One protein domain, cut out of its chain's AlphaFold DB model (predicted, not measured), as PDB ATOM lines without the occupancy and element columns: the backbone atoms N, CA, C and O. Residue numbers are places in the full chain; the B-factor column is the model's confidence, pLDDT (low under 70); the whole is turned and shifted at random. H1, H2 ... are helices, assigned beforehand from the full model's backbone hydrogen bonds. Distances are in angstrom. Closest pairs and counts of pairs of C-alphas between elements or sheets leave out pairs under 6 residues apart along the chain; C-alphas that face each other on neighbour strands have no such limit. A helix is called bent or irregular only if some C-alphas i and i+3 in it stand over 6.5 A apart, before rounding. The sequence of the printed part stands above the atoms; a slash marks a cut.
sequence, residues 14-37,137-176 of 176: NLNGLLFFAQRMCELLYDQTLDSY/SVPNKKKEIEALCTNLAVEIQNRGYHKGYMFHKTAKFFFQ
ATOM      1  N   ASN A  14      -0.240 -36.333 -24.736       88.81
ATOM      2  CA  ASN A  14       0.976 -35.521 -24.709       88.81
ATOM      3  C   ASN A  14       0.677 -34.034 -24.468       88.81
ATOM      4  O   ASN A  14       1.501 -33.324 -23.897       88.81
ATOM      5  N   LEU A  15      -0.527 -33.572 -24.821       90.19
ATOM      6  CA  LEU A  15      -0.961 -32.189 -24.631       90.19
ATOM      7  C   LEU A  15      -1.521 -31.916 -23.229       90.19
ATOM      8  O   LEU A  15      -1.775 -30.760 -22.895       90.19
ATOM      9  N   ASN A  16      -1.672 -32.936 -22.377       91.06
ATOM     10  CA  ASN A  16      -2.294 -32.789 -21.056       91.06
ATOM     11  C   ASN A  16      -1.611 -31.739 -20.167       91.06
ATOM     12  O   ASN A  16      -2.294 -31.039 -19.420       91.06
ATOM     13  N   GLY A  17      -0.281 -31.615 -20.238       93.31
ATOM     14  CA  GLY A  17       0.459 -30.608 -19.472       93.31
ATOM     15  C   GLY A  17       0.131 -29.185 -19.932       93.31
ATOM     16  O   GLY A  17      -0.187 -28.319 -19.114       93.31
ATOM     17  N   LEU A  18       0.120 -28.962 -21.247       94.31
ATOM     18  CA  LEU A  18      -0.222 -27.675 -21.851       94.31
ATOM     19  C   LEU A  18      -1.700 -27.314 -21.641       94.31
ATOM     20  O   LEU A  18      -2.012 -26.167 -21.325       94.31
ATOM     21  N   LEU A  19      -2.602 -28.290 -21.764       92.94
ATOM     22  CA  LEU A  19      -4.026 -28.103 -21.495       92.94
ATOM     23  C   LEU A  19      -4.259 -27.708 -20.036       92.94
ATOM     24  O   LEU A  19      -4.960 -26.733 -19.765       92.94
ATOM     25  N   PHE A  20      -3.622 -28.412 -19.096       93.12
ATOM     26  CA  PHE A  20      -3.723 -28.087 -17.675       93.12
ATOM     27  C   PHE A  20      -3.172 -26.687 -17.367       93.12
ATOM     28  O   PHE A  20      -3.792 -25.936 -16.616       93.12
ATOM     29  N   PHE A  21      -2.056 -26.293 -17.989       95.06
ATOM     30  CA  PHE A  21      -1.534 -24.926 -17.905       95.06
ATOM     31  C   PHE A  21      -2.556 -23.888 -18.384       95.06
ATOM     32  O   PHE A  21      -2.831 -22.923 -17.673       95.06
ATOM     33  N   ALA A  22      -3.148 -24.092 -19.564       93.56
ATOM     34  CA  ALA A  22      -4.121 -23.168 -20.139       93.56
ATOM     35  C   ALA A  22      -5.357 -23.006 -19.241       93.56
ATOM     36  O   ALA A  22      -5.781 -21.884 -18.956       93.56
ATOM     37  N   GLN A  23      -5.893 -24.125 -18.742       91.62
ATOM     38  CA  GLN A  23      -7.018 -24.141 -17.806       91.62
ATOM     39  C   GLN A  23      -6.668 -23.396 -16.516       91.62
ATOM     40  O   GLN A  23      -7.400 -22.493 -16.109       91.62
ATOM     41  N   ARG A  24      -5.511 -23.696 -15.914       91.88
ATOM     42  CA  ARG A  24      -5.104 -23.082 -14.648       91.88
ATOM     43  C   ARG A  24      -4.835 -21.586 -14.780       91.88
ATOM     44  O   ARG A  24      -5.221 -20.825 -13.896       91.88
ATOM     45  N   MET A  25      -4.226 -21.139 -15.877       92.62
ATOM     46  CA  MET A  25      -4.054 -19.710 -16.146       92.62
ATOM     47  C   MET A  25      -5.404 -19.006 -16.300       92.62
ATOM     48  O   MET A  25      -5.603 -17.953 -15.699       92.62
ATOM     49  N   CYS A  26      -6.358 -19.589 -17.036       90.75
ATOM     50  CA  CYS A  26      -7.715 -19.049 -17.109       90.75
ATOM     51  C   CYS A  26      -8.366 -18.953 -15.725       90.75
ATOM     52  O   CYS A  26      -8.935 -17.913 -15.405       90.75
ATOM     53  N   GLU A  27      -8.252 -19.991 -14.896       87.81
ATOM     54  CA  GLU A  27      -8.785 -19.994 -13.531       87.81
ATOM     55  C   GLU A  27      -8.167 -18.896 -12.666       87.81
ATOM     56  O   GLU A  27      -8.906 -18.108 -12.089       87.81
ATOM     57  N   LEU A  28      -6.835 -18.786 -12.612       87.19
ATOM     58  CA  LEU A  28      -6.136 -17.767 -11.815       87.19
ATOM     59  C   LEU A  28      -6.484 -16.335 -12.250       87.19
ATOM     60  O   LEU A  28      -6.532 -15.421 -11.423       87.19
ATOM     61  N   LEU A  29      -6.701 -16.138 -13.552       88.00
ATOM     62  CA  LEU A  29      -6.938 -14.836 -14.168       88.00
ATOM     63  C   LEU A  29      -8.419 -14.447 -14.234       88.00
ATOM     64  O   LEU A  29      -8.719 -13.306 -14.562       88.00
ATOM     65  N   TYR A  30      -9.344 -15.341 -13.900       84.38
ATOM     66  CA  TYR A  30     -10.769 -15.028 -13.925       84.38
ATOM     67  C   TYR A  30     -11.154 -14.066 -12.790       84.38
ATOM     68  O   TYR A  30     -10.712 -14.210 -11.648       84.38
ATOM     69  N   ASP A  31     -11.969 -13.057 -13.099       67.19
ATOM     70  CA  ASP A  31     -12.242 -11.941 -12.182       67.19
ATOM     71  C   ASP A  31     -13.161 -12.328 -11.008       67.19
ATOM     72  O   ASP A  31     -13.050 -11.758  -9.928       67.19
ATOM     73  N   GLN A  32     -14.007 -13.353 -11.175       61.97
ATOM     74  CA  GLN A  32     -14.908 -13.875 -10.131       61.97
ATOM     75  C   GLN A  32     -14.379 -15.170  -9.489       61.97
ATOM     76  O   GLN A  32     -15.129 -16.118  -9.242       61.97
ATOM     77  N   THR A  33     -13.070 -15.270  -9.264       58.41
ATOM     78  CA  THR A  33     -12.505 -16.360  -8.455       58.41
ATOM     79  C   THR A  33     -12.873 -16.168  -6.988       58.41
ATOM     80  O   THR A  33     -12.642 -15.087  -6.449       58.41
ATOM     81  N   LEU A  34     -13.386 -17.217  -6.336       52.81
ATOM     82  CA  LEU A  34     -13.535 -17.275  -4.876       52.81
ATOM     83  C   LEU A  34     -12.208 -16.886  -4.196       52.81
ATOM     84  O   LEU A  34     -11.140 -17.276  -4.671       52.81
ATOM     85  N   ASP A  35     -12.267 -16.139  -3.090       52.12
ATOM     86  CA  ASP A  35     -11.085 -15.587  -2.402       52.12
ATOM     87  C   ASP A  35     -10.025 -16.641  -2.046       52.12
ATOM     88  O   ASP A  35      -8.830 -16.362  -2.104       52.12
ATOM     89  N   SER A  36     -10.450 -17.873  -1.769       47.03
ATOM     90  CA  SER A  36      -9.597 -19.036  -1.492       47.03
ATOM     91  C   SER A  36      -8.793 -19.556  -2.693       47.03
ATOM     92  O   SER A  36      -7.870 -20.342  -2.504       47.03
ATOM     93  N   TYR A  37      -9.101 -19.111  -3.915       52.34
ATOM     94  CA  TYR A  37      -8.376 -19.447  -5.150       52.34
ATOM     95  C   TYR A  37      -7.579 -18.262  -5.707       52.34
ATOM     96  O   TYR A  37      -7.044 -18.351  -6.818       52.34
ATOM     97  N   SER A 137       5.532 -29.114 -21.127       91.50
ATOM     98  CA  SER A 137       5.835 -30.147 -22.122       91.50
ATOM     99  C   SER A 137       5.810 -31.571 -21.550       91.50
ATOM    100  O   SER A 137       5.913 -32.530 -22.310       91.50
ATOM    101  N   VAL A 138       5.663 -31.736 -20.228       90.56
ATOM    102  CA  VAL A 138       5.583 -33.043 -19.566       90.56
ATOM    103  C   VAL A 138       4.151 -33.290 -19.053       90.56
ATOM    104  O   VAL A 138       3.699 -32.594 -18.140       90.56
ATOM    105  N   PRO A 139       3.436 -34.323 -19.543       81.69
ATOM    106  CA  PRO A 139       2.006 -34.534 -19.264       81.69
ATOM    107  C   PRO A 139       1.594 -34.665 -17.787       81.69
ATOM    108  O   PRO A 139       0.454 -34.373 -17.434       81.69
ATOM    109  N   ASN A 140       2.503 -35.105 -16.909       84.81
ATOM    110  CA  ASN A 140       2.168 -35.570 -15.555       84.81
ATOM    111  C   ASN A 140       2.689 -34.673 -14.418       84.81
ATOM    112  O   ASN A 140       2.761 -35.108 -13.271       84.81
ATOM    113  N   LYS A 141       3.029 -33.410 -14.696       91.00
ATOM    114  CA  LYS A 141       3.607 -32.483 -13.704       91.00
ATOM    115  C   LYS A 141       2.617 -31.461 -13.121       91.00
ATOM    116  O   LYS A 141       3.007 -30.354 -12.767       91.00
ATOM    117  N   LYS A 142       1.336 -31.822 -12.967       90.25
ATOM    118  CA  LYS A 142       0.251 -30.891 -12.572       90.25
ATOM    119  C   LYS A 142       0.580 -29.996 -11.367       90.25
ATOM    120  O   LYS A 142       0.420 -28.787 -11.458       90.25
ATOM    121  N   LYS A 143       1.109 -30.559 -10.273       90.38
ATOM    122  CA  LYS A 143       1.470 -29.783  -9.068       90.38
ATOM    123  C   LYS A 143       2.552 -28.726  -9.339       90.38
ATOM    124  O   LYS A 143       2.493 -27.625  -8.804       90.38
ATOM    125  N   GLU A 144       3.538 -29.056 -10.173       92.31
ATOM    126  CA  GLU A 144       4.609 -28.127 -10.556       92.31
ATOM    127  C   GLU A 144       4.069 -27.050 -11.513       92.31
ATOM    128  O   GLU A 144       4.353 -25.867 -11.329       92.31
ATOM    129  N   ILE A 145       3.212 -27.438 -12.468       94.00
ATOM    130  CA  ILE A 145       2.513 -26.506 -13.367       94.00
ATOM    131  C   ILE A 145       1.688 -25.502 -12.560       94.00
ATOM    132  O   ILE A 145       1.750 -24.310 -12.837       94.00
ATOM    133  N   GLU A 146       0.945 -25.954 -11.550       91.81
ATOM    134  CA  GLU A 146       0.105 -25.092 -10.716       91.81
ATOM    135  C   GLU A 146       0.920 -24.020  -9.976       91.81
ATOM    136  O   GLU A 146       0.584 -22.830 -10.030       91.81
ATOM    137  N   ALA A 147       2.025 -24.418  -9.340       90.69
ATOM    138  CA  ALA A 147       2.926 -23.490  -8.661       90.69
ATOM    139  C   ALA A 147       3.545 -22.477  -9.643       90.69
ATOM    140  O   ALA A 147       3.589 -21.276  -9.368       90.69
ATOM    141  N   LEU A 148       3.963 -22.935 -10.827       94.19
ATOM    142  CA  LEU A 148       4.556 -22.073 -11.850       94.19
ATOM    143  C   LEU A 148       3.540 -21.121 -12.494       94.19
ATOM    144  O   LEU A 148       3.872 -19.957 -12.705       94.19
ATOM    145  N   CYS A 149       2.305 -21.565 -12.756       93.50
ATOM    146  CA  CYS A 149       1.217 -20.701 -13.234       93.50
ATOM    147  C   CYS A 149       0.957 -19.568 -12.246       93.50
ATOM    148  O   CYS A 149       0.800 -18.412 -12.633       93.50
ATOM    149  N   THR A 150       0.969 -19.901 -10.957       91.25
ATOM    150  CA  THR A 150       0.791 -18.940  -9.874       91.25
ATOM    151  C   THR A 150       1.904 -17.889  -9.889       91.25
ATOM    152  O   THR A 150       1.620 -16.695  -9.980       91.25
ATOM    153  N   ASN A 151       3.172 -18.315  -9.905       93.75
ATOM    154  CA  ASN A 151       4.320 -17.404  -9.971       93.75
ATOM    155  C   ASN A 151       4.318 -16.544 -11.243       93.75
ATOM    156  O   ASN A 151       4.652 -15.357 -11.183       93.75
ATOM    157  N   LEU A 152       3.916 -17.127 -12.376       95.06
ATOM    158  CA  LEU A 152       3.803 -16.453 -13.667       95.06
ATOM    159  C   LEU A 152       2.716 -15.378 -13.650       95.06
ATOM    160  O   LEU A 152       2.975 -14.250 -14.063       95.06
ATOM    161  N   ALA A 153       1.529 -15.690 -13.131       93.19
ATOM    162  CA  ALA A 153       0.439 -14.730 -13.012       93.19
ATOM    163  C   ALA A 153       0.820 -13.538 -12.118       93.19
ATOM    164  O   ALA A 153       0.504 -12.400 -12.470       93.19
ATOM    165  N   VAL A 154       1.521 -13.766 -10.998       92.69
ATOM    166  CA  VAL A 154       2.050 -12.670 -10.159       92.69
ATOM    167  C   VAL A 154       3.072 -11.839 -10.928       92.69
ATOM    168  O   VAL A 154       2.994 -10.613 -10.934       92.69
ATOM    169  N   GLU A 155       4.024 -12.488 -11.599       94.62
ATOM    170  CA  GLU A 155       5.121 -11.795 -12.278       94.62
ATOM    171  C   GLU A 155       4.620 -10.928 -13.438       94.62
ATOM    172  O   GLU A 155       5.097  -9.809 -13.625       94.62
ATOM    173  N   ILE A 156       3.637 -11.410 -14.203       93.44
ATOM    174  CA  ILE A 156       3.055 -10.644 -15.308       93.44
ATOM    175  C   ILE A 156       2.243  -9.449 -14.770       93.44
ATOM    176  O   ILE A 156       2.362  -8.349 -15.312       93.44
ATOM    177  N   GLN A 157       1.494  -9.613 -13.673       90.69
ATOM    178  CA  GLN A 157       0.803  -8.491 -13.014       90.69
ATOM    179  C   GLN A 157       1.784  -7.444 -12.492       90.69
ATOM    180  O   GLN A 157       1.608  -6.256 -12.750       90.69
ATOM    181  N   ASN A 158       2.860  -7.876 -11.828       90.50
ATOM    182  CA  ASN A 158       3.908  -6.983 -11.332       90.50
ATOM    183  C   ASN A 158       4.610  -6.207 -12.463       90.50
ATOM    184  O   ASN A 158       5.154  -5.129 -12.247       90.50
ATOM    185  N   ARG A 159       4.577  -6.733 -13.692       91.12
ATOM    186  CA  ARG A 159       5.078  -6.066 -14.904       91.12
ATOM    187  C   ARG A 159       4.065  -5.115 -15.557       91.12
ATOM    188  O   ARG A 159       4.384  -4.539 -16.592       91.12
ATOM    189  N   GLY A 160       2.880  -4.935 -14.968       91.00
ATOM    190  CA  GLY A 160       1.900  -3.915 -15.356       91.00
ATOM    191  C   GLY A 160       0.718  -4.410 -16.190       91.00
ATOM    192  O   GLY A 160      -0.091  -3.597 -16.634       91.00
ATOM    193  N   TYR A 161       0.575  -5.717 -16.418       90.94
ATOM    194  CA  TYR A 161      -0.570  -6.232 -17.170       90.94
ATOM    195  C   TYR A 161      -1.792  -6.419 -16.271       90.94
ATOM    196  O   TYR A 161      -1.738  -7.090 -15.240       90.94
ATOM    197  N   HIS A 162      -2.928  -5.884 -16.715       88.88
ATOM    198  CA  HIS A 162      -4.203  -6.051 -16.029       88.88
ATOM    199  C   HIS A 162      -4.696  -7.508 -16.071       88.88
ATOM    200  O   HIS A 162      -4.616  -8.171 -17.112       88.88
ATOM    201  N   LYS A 163      -5.284  -7.984 -14.962       86.88
ATOM    202  CA  LYS A 163      -5.793  -9.357 -14.799       86.88
ATOM    203  C   LYS A 163      -6.754  -9.777 -15.917       86.88
ATOM    204  O   LYS A 163      -6.472 -10.735 -16.638       86.88
ATOM    205  N   GLY A 164      -7.805  -8.988 -16.146       87.50
ATOM    206  CA  GLY A 164      -8.784  -9.245 -17.207       87.50
ATOM    207  C   GLY A 164      -8.181  -9.252 -18.618       87.50
ATOM    208  O   GLY A 164      -8.561 -10.072 -19.452       87.50
ATOM    209  N   TYR A 165      -7.169  -8.415 -18.892       90.94
ATOM    210  CA  TYR A 165      -6.487  -8.432 -20.194       90.94
ATOM    211  C   TYR A 165      -5.768  -9.766 -20.419       90.94
ATOM    212  O   TYR A 165      -5.904 -10.374 -21.484       90.94
ATOM    213  N   MET A 166      -5.041 -10.253 -19.409       91.25
ATOM    214  CA  MET A 166      -4.383 -11.557 -19.489       91.25
ATOM    215  C   MET A 166      -5.399 -12.692 -19.634       91.25
ATOM    216  O   MET A 166      -5.176 -13.592 -20.443       91.25
ATOM    217  N   PHE A 167      -6.517 -12.648 -18.895       91.56
ATOM    218  CA  PHE A 167      -7.591 -13.638 -19.009       91.56
ATOM    219  C   PHE A 167      -8.116 -13.726 -20.443       91.56
ATOM    220  O   PHE A 167      -8.092 -14.802 -21.040       91.56
ATOM    221  N   HIS A 168      -8.508 -12.590 -21.032       91.31
ATOM    222  CA  HIS A 168      -9.024 -12.548 -22.399       91.31
ATOM    223  C   HIS A 168      -8.009 -13.060 -23.421       91.31
ATOM    224  O   HIS A 168      -8.376 -13.807 -24.324       91.31
ATOM    225  N   LYS A 169      -6.727 -12.701 -23.282       93.69
ATOM    226  CA  LYS A 169      -5.674 -13.200 -24.177       93.69
ATOM    227  C   LYS A 169      -5.454 -14.705 -24.037       93.69
ATOM    228  O   LYS A 169      -5.299 -15.376 -25.051       93.69
ATOM    229  N   THR A 170      -5.488 -15.224 -22.813       92.75
ATOM    230  CA  THR A 170      -5.306 -16.655 -22.527       92.75
ATOM    231  C   THR A 170      -6.478 -17.460 -23.081       92.75
ATOM    232  O   THR A 170      -6.274 -18.394 -23.852       92.75
ATOM    233  N   ALA A 171      -7.709 -17.043 -22.772       91.38
ATOM    234  CA  ALA A 171      -8.922 -17.689 -23.258       91.38
ATOM    235  C   ALA A 171      -9.003 -17.666 -24.790       91.38
ATOM    236  O   ALA A 171      -9.294 -18.691 -25.403       91.38
ATOM    237  N   LYS A 172      -8.678 -16.523 -25.409       92.44
ATOM    238  CA  LYS A 172      -8.671 -16.382 -26.868       92.44
ATOM    239  C   LYS A 172      -7.612 -17.246 -27.551       92.44
ATOM    240  O   LYS A 172      -7.834 -17.689 -28.663       92.44
ATOM    241  N   PHE A 173      -6.448 -17.443 -26.941       93.19
ATOM    242  CA  PHE A 173      -5.396 -18.246 -27.561       93.19
ATOM    243  C   PHE A 173      -5.686 -19.749 -27.457       93.19
ATOM    244  O   PHE A 173      -5.503 -20.473 -28.429       93.19
ATOM    245  N   PHE A 174      -6.141 -20.213 -26.289       92.19
ATOM    246  CA  PHE A 174      -6.264 -21.645 -26.007       92.19
ATOM    247  C   PHE A 174      -7.660 -22.236 -26.248       92.19
ATOM    248  O   PHE A 174      -7.762 -23.448 -26.415       92.19
ATOM    249  N   PHE A 175      -8.734 -21.439 -26.227       90.00
ATOM    250  CA  PHE A 175     -10.107 -21.973 -26.159       90.00
ATOM    251  C   PHE A 175     -11.126 -21.314 -27.103       90.00
ATOM    252  O   PHE A 175     -12.256 -21.795 -27.181       90.00
ATOM    253  N   GLN A 176     -10.767 -20.235 -27.810       86.19
ATOM    254  CA  GLN A 176     -11.623 -19.553 -28.802       86.19
ATOM    255  C   GLN A 176     -10.916 -19.471 -30.133       86.19
ATOM    256  O   GLN A 176     -11.580 -19.551 -31.185       86.19
TER     257      GLN A 176
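Overview. This is residues 14 to 37 and 137 to 176 of the 176 residues of an uncharacterized protein of Desulfovibrio indonesiensis (UniProt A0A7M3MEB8). H2 and H3 make a V, joined at its point by residues 159 to 162, and H1 lies between the two arms, packing on both, with its last residues toward the point. Residues 30 to 37 lead away from that end of H1 to the cut. The printed part has 64 residues with three named helices, in the order H1, H2, H3, and no named strand; the class is all helix. The whole is compact, with a radius of gyration of the C-alphas of 11.7 A, and rounded, spanning 31 by 25 by 24 A.

Arrangement. Begin with the longest helix, H2, residues 142 to 158. It touches H1, residues 14 to 29; look at Met 25 and Cys 149, whose C-alphas are the closest, 6.1 A apart. These two run the same way at a steep tilt of 42 degrees. H1 also touches H3, residues 163 to 174, with its residues 22 to 29 alone, and here the closest C-alphas, those of Leu 29 and Phe 167, are 5.0 A apart. H1 and H3 run opposite ways at a shallow tilt of 24 degrees. H2 and H3 are close but not clearly touching: their closest C-alphas, those of Gln 157 and Lys 163, are 6.9 A apart. They run opposite ways at a steep tilt of 48 degrees. In H2 and H3 every O i to N i+4 pair is within hydrogen-bond range; in H1, 11 of 12 are.

Along the chain. Find C-alpha 142 at (0.251, -30.891, -12.572); from there H2 runs 24.2 A to C-alpha 158. H1 starts at C-alpha 14, at (0.976, -35.521, -24.709), and measures 24.5 A; it is irregular, with C-alphas 14 and 17 7.2 A apart. H3 measures 16.6 A and ends at C-alpha 174, at (-6.264, -21.645, -26.007).

Size, cuts and confidence. The C-alphas of Asn 14 and Gly 160 are the two farthest apart, at 33.0 A. Residues 38 to 136 are not printed, and C-alphas 37 and 137 stand 24.6 A apart across the cut, which falls in the link from H1 to H2. The link from H2 to H3 is tight, with 4 residues. The mean pLDDT of the printed part is 87.2; look for values under 70 at residues 31 to 37.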